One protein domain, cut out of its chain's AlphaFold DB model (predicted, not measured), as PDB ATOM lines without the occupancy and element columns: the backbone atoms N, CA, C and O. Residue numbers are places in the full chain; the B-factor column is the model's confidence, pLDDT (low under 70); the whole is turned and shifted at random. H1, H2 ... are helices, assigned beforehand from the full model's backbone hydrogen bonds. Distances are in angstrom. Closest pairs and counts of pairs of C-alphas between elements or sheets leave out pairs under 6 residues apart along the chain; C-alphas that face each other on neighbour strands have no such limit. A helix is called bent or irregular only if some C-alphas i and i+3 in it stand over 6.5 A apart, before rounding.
ATOM      1  N   ALA A   5     113.887 133.575 171.247       96.19
ATOM      2  CA  ALA A   5     114.417 134.662 172.076       96.19
ATOM      3  C   ALA A   5     115.143 135.742 171.254       96.19
ATOM      4  O   ALA A   5     115.243 136.883 171.675       96.19
ATOM      5  N   SER A   6     115.640 135.393 170.065       95.62
ATOM      6  CA  SER A   6     116.352 136.347 169.209       95.62
ATOM      7  C   SER A   6     115.443 137.277 168.402       95.62
ATOM      8  O   SER A   6     115.948 138.226 167.808       95.62
ATOM      9  N   GLN A   7     114.133 137.011 168.344       94.81
ATOM     10  CA  GLN A   7     113.212 137.767 167.487       94.81
ATOM     11  C   GLN A   7     113.082 139.235 167.912       94.81
ATOM     12  O   GLN A   7     112.981 140.097 167.049       94.81
ATOM     13  N   GLU A   8     113.192 139.526 169.211       94.62
ATOM     14  CA  GLU A   8     113.142 140.890 169.769       94.62
ATOM     15  C   GLU A   8     114.324 141.775 169.336       94.62
ATOM     16  O   GLU A   8     114.297 142.989 169.513       94.62
ATOM     17  N   HIS A   9     115.381 141.171 168.789       96.25
ATOM     18  CA  HIS A   9     116.590 141.868 168.350       96.25
ATOM     19  C   HIS A   9     116.669 142.023 166.829       96.25
ATOM     20  O   HIS A   9     117.682 142.499 166.314       96.25
ATOM     21  N   LEU A  10     115.645 141.577 166.100       95.31
ATOM     22  CA  LEU A  10     115.592 141.716 164.652       95.31
ATOM     23  C   LEU A  10     115.154 143.127 164.266       95.31
ATOM     24  O   LEU A  10     114.382 143.781 164.959       95.31
ATOM     25  N   VAL A  11     115.673 143.585 163.133       97.31
ATOM     26  CA  VAL A  11     115.248 144.827 162.488       97.31
ATOM     27  C   VAL A  11     113.832 144.673 161.912       97.31
ATOM     28  O   VAL A  11     113.420 143.570 161.539       97.31
ATOM     29  N   GLU A  12     113.077 145.774 161.867       95.06
ATOM     30  CA  GLU A  12     111.648 145.773 161.508       95.06
ATOM     31  C   GLU A  12     111.390 145.276 160.079       95.06
ATOM     32  O   GLU A  12     110.433 144.548 159.830       95.06
ATOM     33  N   ASP A  13     112.291 145.595 159.150       96.44
ATOM     34  CA  ASP A  13     112.258 145.126 157.761       96.44
ATOM     35  C   ASP A  13     112.471 143.611 157.625       96.44
ATOM     36  O   ASP A  13     112.220 143.054 156.561       96.44
ATOM     37  N   VAL A  14     112.901 142.929 158.692       96.06
ATOM     38  CA  VAL A  14     113.035 141.470 158.735       96.06
ATOM     39  C   VAL A  14     111.868 140.819 159.467       96.06
ATOM     40  O   VAL A  14     111.291 139.868 158.944       96.06
ATOM     41  N   ILE A  15     111.532 141.267 160.683       95.88
ATOM     42  CA  ILE A  15     110.464 140.629 161.480       95.88
ATOM     43  C   ILE A  15     109.065 140.947 160.933       95.88
ATOM     44  O   ILE A  15     108.170 140.114 161.051       95.88
ATOM     45  N   GLY A  16     108.894 142.112 160.301       95.62
ATOM     46  CA  GLY A  16     107.644 142.540 159.676       95.62
ATOM     47  C   GLY A  16     107.440 142.040 158.242       95.62
ATOM     48  O   GLY A  16     106.346 142.205 157.707       95.62
ATOM     49  N   ASP A  17     108.450 141.432 157.606       97.44
ATOM     50  CA  ASP A  17     108.332 140.925 156.234       97.44
ATOM     51  C   ASP A  17     107.640 139.544 156.209       97.44
ATOM     52  O   ASP A  17     108.224 138.547 156.659       97.44
ATOM     53  N   PRO A  18     106.423 139.429 155.636       96.44
ATOM     54  CA  PRO A  18     105.690 138.167 155.566       96.44
ATOM     55  C   PRO A  18     106.348 137.112 154.663       96.44
ATOM     56  O   PRO A  18     105.984 135.939 154.742       96.44
ATOM     57  N   ALA A  19     107.307 137.478 153.806       96.12
ATOM     58  CA  ALA A  19     108.106 136.508 153.058       96.12
ATOM     59  C   ALA A  19     109.156 135.806 153.942       96.12
ATOM     60  O   ALA A  19     109.607 134.711 153.602       96.12
ATOM     61  N   ILE A  20     109.534 136.417 155.073       96.06
ATOM     62  CA  ILE A  20     110.502 135.882 156.042       96.06
ATOM     63  C   ILE A  20     109.781 135.255 157.243       96.06
ATOM     64  O   ILE A  20     110.087 134.116 157.612       96.06
ATOM     65  N   TYR A  21     108.826 135.973 157.840       95.19
ATOM     66  CA  TYR A  21     107.959 135.505 158.926       95.19
ATOM     67  C   TYR A  21     106.501 135.461 158.444       95.19
ATOM     68  O   TYR A  21     105.737 136.402 158.659       95.19
ATOM     69  N   PRO A  22     106.107 134.378 157.753       96.56
ATOM     70  CA  PRO A  22     104.785 134.260 157.152       96.56
ATOM     71  C   PRO A  22     103.662 134.153 158.188       96.56
ATOM     72  O   PRO A  22     103.862 133.712 159.319       96.56
ATOM     73  N   SER A  23     102.449 134.513 157.762       96.75
ATOM     74  CA  SER A  23     101.227 134.314 158.543       96.75
ATOM     75  C   SER A  23     100.866 132.831 158.677       96.75
ATOM     76  O   SER A  23     101.290 132.001 157.873       96.75
ATOM     77  N   GLU A  24     100.012 132.494 159.648       96.75
ATOM     78  CA  GLU A  24      99.517 131.120 159.834       96.75
ATOM     79  C   GLU A  24      98.825 130.580 158.572       96.75
ATOM     80  O   GLU A  24      99.153 129.495 158.103       96.75
ATOM     81  N   ALA A  25      97.978 131.389 157.927       97.06
ATOM     82  CA  ALA A  25      97.325 131.003 156.675       97.06
ATOM     83  C   ALA A  25      98.319 130.747 155.522       97.06
ATOM     84  O   ALA A  25      98.056 129.927 154.643       97.06
ATOM     85  N   ALA A  26      99.461 131.446 155.496       96.81
ATOM     86  CA  ALA A  26     100.515 131.165 154.525       96.81
ATOM     87  C   ALA A  26     101.244 129.856 154.870       96.81
ATOM     88  O   ALA A  26     101.490 129.057 153.968       96.81
ATOM     89  N   LEU A  27     101.524 129.608 156.154       97.00
ATOM     90  CA  LEU A  27     102.141 128.368 156.637       97.00
ATOM     91  C   LEU A  27     101.303 127.124 156.304       97.00
ATOM     92  O   LEU A  27     101.880 126.120 155.893       97.00
ATOM     93  N   ASP A  28      99.974 127.205 156.394       97.44
ATOM     94  CA  ASP A  28      99.055 126.095 156.082       97.44
ATOM     95  C   ASP A  28      99.140 125.616 154.623       97.44
ATOM     96  O   ASP A  28      98.766 124.487 154.303       97.44
ATOM     97  N   ASN A  29      99.640 126.470 153.728       96.62
ATOM     98  CA  ASN A  29      99.807 126.163 152.310       96.62
ATOM     99  C   ASN A  29     101.238 125.729 151.949       96.62
ATOM    100  O   ASN A  29     101.518 125.435 150.783       96.62
ATOM    101  N   LEU A  30     102.160 125.690 152.916       97.25
ATOM    102  CA  LEU A  30     103.519 125.189 152.721       97.25
ATOM    103  C   LEU A  30     103.601 123.688 153.010       97.25
ATOM    104  O   LEU A  30     102.760 123.098 153.682       97.25
ATOM    105  N   PHE A  31     104.660 123.053 152.512       96.75
ATOM    106  CA  PHE A  31     104.939 121.646 152.775       96.75
ATOM    107  C   PHE A  31     106.402 121.443 153.156       96.75
ATOM    108  O   PHE A  31     107.305 122.115 152.655       96.75
ATOM    109  N   THR A  32     106.648 120.462 154.019       97.19
ATOM    110  CA  THR A  32     107.995 119.946 154.267       97.19
ATOM    111  C   THR A  32     108.305 118.831 153.282       97.19
ATOM    112  O   THR A  32     107.441 118.014 152.960       97.19
ATOM    113  N   THR A  33     109.549 118.743 152.827       96.38
ATOM    114  CA  THR A  33     109.988 117.601 152.023       96.38
ATOM    115  C   THR A  33     110.297 116.396 152.910       96.38
ATOM    116  O   THR A  33     110.633 116.527 154.087       96.38
ATOM    117  N   THR A  34     110.207 115.202 152.330       96.25
ATOM    118  CA  THR A  34     110.643 113.950 152.960       96.25
ATOM    119  C   THR A  34     111.704 113.277 152.095       96.25
ATOM    120  O   THR A  34     111.681 113.445 150.872       96.25
ATOM    121  N   PRO A  35     112.608 112.466 152.672       97.00
ATOM    122  CA  PRO A  35     113.562 111.701 151.880       97.00
ATOM    123  C   PRO A  35     112.857 110.788 150.871       97.00
ATOM    124  O   PRO A  35     111.942 110.042 151.223       97.00
ATOM    125  N   TYR A  36     113.300 110.813 149.615       97.69
ATOM    126  CA  TYR A  36     112.788 109.888 148.611       97.69
ATOM    127  C   TYR A  36     113.359 108.477 148.808       97.69
ATOM    128  O   TYR A  36     114.537 108.325 149.148       97.69
ATOM    129  N   PRO A  37     112.590 107.420 148.484       98.31
ATOM    130  CA  PRO A  37     113.152 106.087 148.329       98.31
ATOM    131  C   PRO A  37     114.318 106.100 147.321       98.31
ATOM    132  O   PRO A  37     114.239 106.806 146.308       98.31
ATOM    133  N   PRO A  38     115.365 105.269 147.495       98.44
ATOM    134  CA  PRO A  38     116.574 105.344 146.669       98.44
ATOM    135  C   PRO A  38     116.344 105.241 145.153       98.44
ATOM    136  O   PRO A  38     117.111 105.798 144.366       98.44
ATOM    137  N   LYS A  39     115.301 104.522 144.714       98.31
ATOM    138  CA  LYS A  39     114.927 104.434 143.292       98.31
ATOM    139  C   LYS A  39     114.388 105.765 142.757       98.31
ATOM    140  O   LYS A  39     114.801 106.182 141.680       98.31
ATOM    141  N   VAL A  40     113.521 106.435 143.517       98.38
ATOM    142  CA  VAL A  40     112.924 107.725 143.139       98.38
ATOM    143  C   VAL A  40     113.985 108.821 143.155       98.38
ATOM    144  O   VAL A  40     114.101 109.559 142.180       98.38
ATOM    145  N   GLN A  41     114.848 108.852 144.176       98.50
ATOM    146  CA  GLN A  41     115.964 109.803 144.241       98.50
ATOM    147  C   GLN A  41     116.846 109.737 142.983       98.50
ATOM    148  O   GLN A  41     117.205 110.768 142.422       98.50
ATOM    149  N   ARG A  42     117.155 108.529 142.490       98.44
ATOM    150  CA  ARG A  42     117.934 108.346 141.251       98.44
ATOM    151  C   ARG A  42     117.247 108.940 140.023       98.44
ATOM    152  O   ARG A  42     117.937 109.505 139.175       98.44
ATOM    153  N   VAL A  43     115.925 108.806 139.916       98.38
ATOM    154  CA  VAL A  43     115.145 109.406 138.822       98.38
ATOM    155  C   VAL A  43     115.207 110.928 138.907       98.38
ATOM    156  O   VAL A  43     115.573 111.564 137.922       98.38
ATOM    157  N   VAL A  44     114.946 111.498 140.089       98.00
ATOM    158  CA  VAL A  44     114.995 112.951 140.325       98.00
ATOM    159  C   VAL A  44     116.373 113.516 139.980       98.00
ATOM    160  O   VAL A  44     116.468 114.474 139.215       98.00
ATOM    161  N   THR A  45     117.455 112.888 140.450       98.25
ATOM    162  CA  THR A  45     118.824 113.334 140.151       98.25
ATOM    163  C   THR A  45     119.137 113.280 138.653       98.25
ATOM    164  O   THR A  45     119.680 114.240 138.112       98.25
ATOM    165  N   ARG A  46     118.796 112.185 137.956       98.19
ATOM    166  CA  ARG A  46     119.050 112.061 136.507       98.19
ATOM    167  C   ARG A  46     118.254 113.079 135.698       98.19
ATOM    168  O   ARG A  46     118.811 113.682 134.785       98.19
ATOM    169  N   LEU A  47     116.984 113.279 136.048       98.31
ATOM    170  CA  LEU A  47     116.135 114.284 135.414       98.31
ATOM    171  C   LEU A  47     116.714 115.687 135.617       98.31
ATOM    172  O   LEU A  47     116.797 116.454 134.665       98.31
ATOM    173  N   TRP A  48     117.190 115.999 136.821       98.31
ATOM    174  CA  TRP A  48     117.810 117.290 137.097       98.31
ATOM    175  C   TRP A  48     119.092 117.519 136.293       98.31
ATOM    176  O   TRP A  48     119.287 118.604 135.750       98.31
ATOM    177  N   THR A  49     119.955 116.504 136.159       98.50
ATOM    178  CA  THR A  49     121.130 116.592 135.278       98.50
ATOM    179  C   THR A  49     120.709 116.900 133.849       98.50
ATOM    180  O   THR A  49     121.247 117.837 133.272       98.50
ATOM    181  N   LYS A  50     119.712 116.174 133.329       98.38
ATOM    182  CA  LYS A  50     119.171 116.356 131.980       98.38
ATOM    183  C   LYS A  50     118.662 117.789 131.754       98.38
ATOM    184  O   LYS A  50     119.064 118.430 130.789       98.38
ATOM    185  N   ILE A  51     117.853 118.305 132.686       97.88
ATOM    186  CA  ILE A  51     117.338 119.687 132.665       97.88
ATOM    187  C   ILE A  51     118.491 120.694 132.619       97.88
ATOM    188  O   ILE A  51     118.481 121.600 131.792       97.88
ATOM    189  N   LYS A  52     119.502 120.526 133.478       97.81
ATOM    190  CA  LYS A  52     120.645 121.446 133.538       97.81
ATOM    191  C   LYS A  52     121.550 121.378 132.309       97.81
ATOM    192  O   LYS A  52     122.145 122.391 131.964       97.81
ATOM    193  N   SER A  53     121.697 120.208 131.687       96.94
ATOM    194  CA  SER A  53     122.528 120.037 130.489       96.94
ATOM    195  C   SER A  53     121.795 120.347 129.184       96.94
ATOM    196  O   SER A  53     122.443 120.381 128.143       96.94
ATOM    197  N   GLY A  54     120.473 120.562 129.215       94.25
ATOM    198  CA  GLY A  54     119.662 120.826 128.019       94.25
ATOM    199  C   GLY A  54     119.527 119.624 127.077       94.25
ATOM    200  O   GLY A  54     119.194 119.794 125.907       94.25
TER     201      GLY A  54
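What this domain is: This is residues 5 to 54 of the 55 residues of the protein "Spermidine/putrescine ABC transporter substrate-binding protein PotF" of Sulfitobacter sp (UniProt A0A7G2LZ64). From its first residue the printed part winds loosely through three short helices, H1, H2 and H3, then stretches out along residues 28 to 37 to reach one long helix, H4, which makes the far end and runs across the longest axis of the model. No core joins the two ends: residues 27 to 35 stand free, and H4 touches no helix. The printed part has 50 residues with four named helices, in the order H1, H2, H3, H4, and no named strand; the class is all helix, with 29 residues in named elements. The whole is extended, with a radius of gyration of the C-alphas of 18.1 A, and elongated, with spans of 44 by 24 by 21 A.

Where its parts are: H1 holds residues 5 to 9, and C-alpha 5 is at (114.417, 134.662, 172.076). H1 is irregular, but only just: C-alphas 5 and 8 are 6.8 A apart. H2 holds residues 12 to 15 and H3 residues 24 to 27, where C-alpha 24 is at (99.517, 131.120, 159.834). H4 holds residues 38 to 53 and measures 22.7 A from first to last C-alpha: C-alpha 38 is at (116.574, 105.344, 146.669), and C-alpha 53 is at (122.528, 120.037, 130.489).

How they stand to each other: H1 and H2 are close but not clearly touching, with one pair of C-alphas within 8 A, those of Gln 7 and Ile 15, 7.2 A apart. Their centres are 11.1 A apart. H3 is apart from H1, from H2 and from H4. H4 is apart from H1 and H2 as well. In H4 every O i to N i+4 pair is within hydrogen-bond range. In H1 0 of 1 such pairs is within range, beside 1 of 2 O i to N i+3 pairs. H2 and H3 are too short for an O i to N i+4 pair; the single O i to N i+3 pair is within range in H3 but not in H2.

The domain as a whole: The two C-alphas farthest apart are those of Glu 8 and Gly 54, at 46.8 A, and the first and last printed C-alphas, of Ala 5 and Gly 54, are 46.5 A apart. The printed part has no cut. The link from H1 to H2, 2 residues, is tight; those from H2 to H3, 8 residues, and from H3 to H4, 10 residues, are short. Residues 19 to 25 stand free, of which 24 and 25 belong to H3, and so do residues 45 to 54, of which 45 to 53 belong to H4. The mean pLDDT of the printed part is 96.9, and no printed residue is under 70.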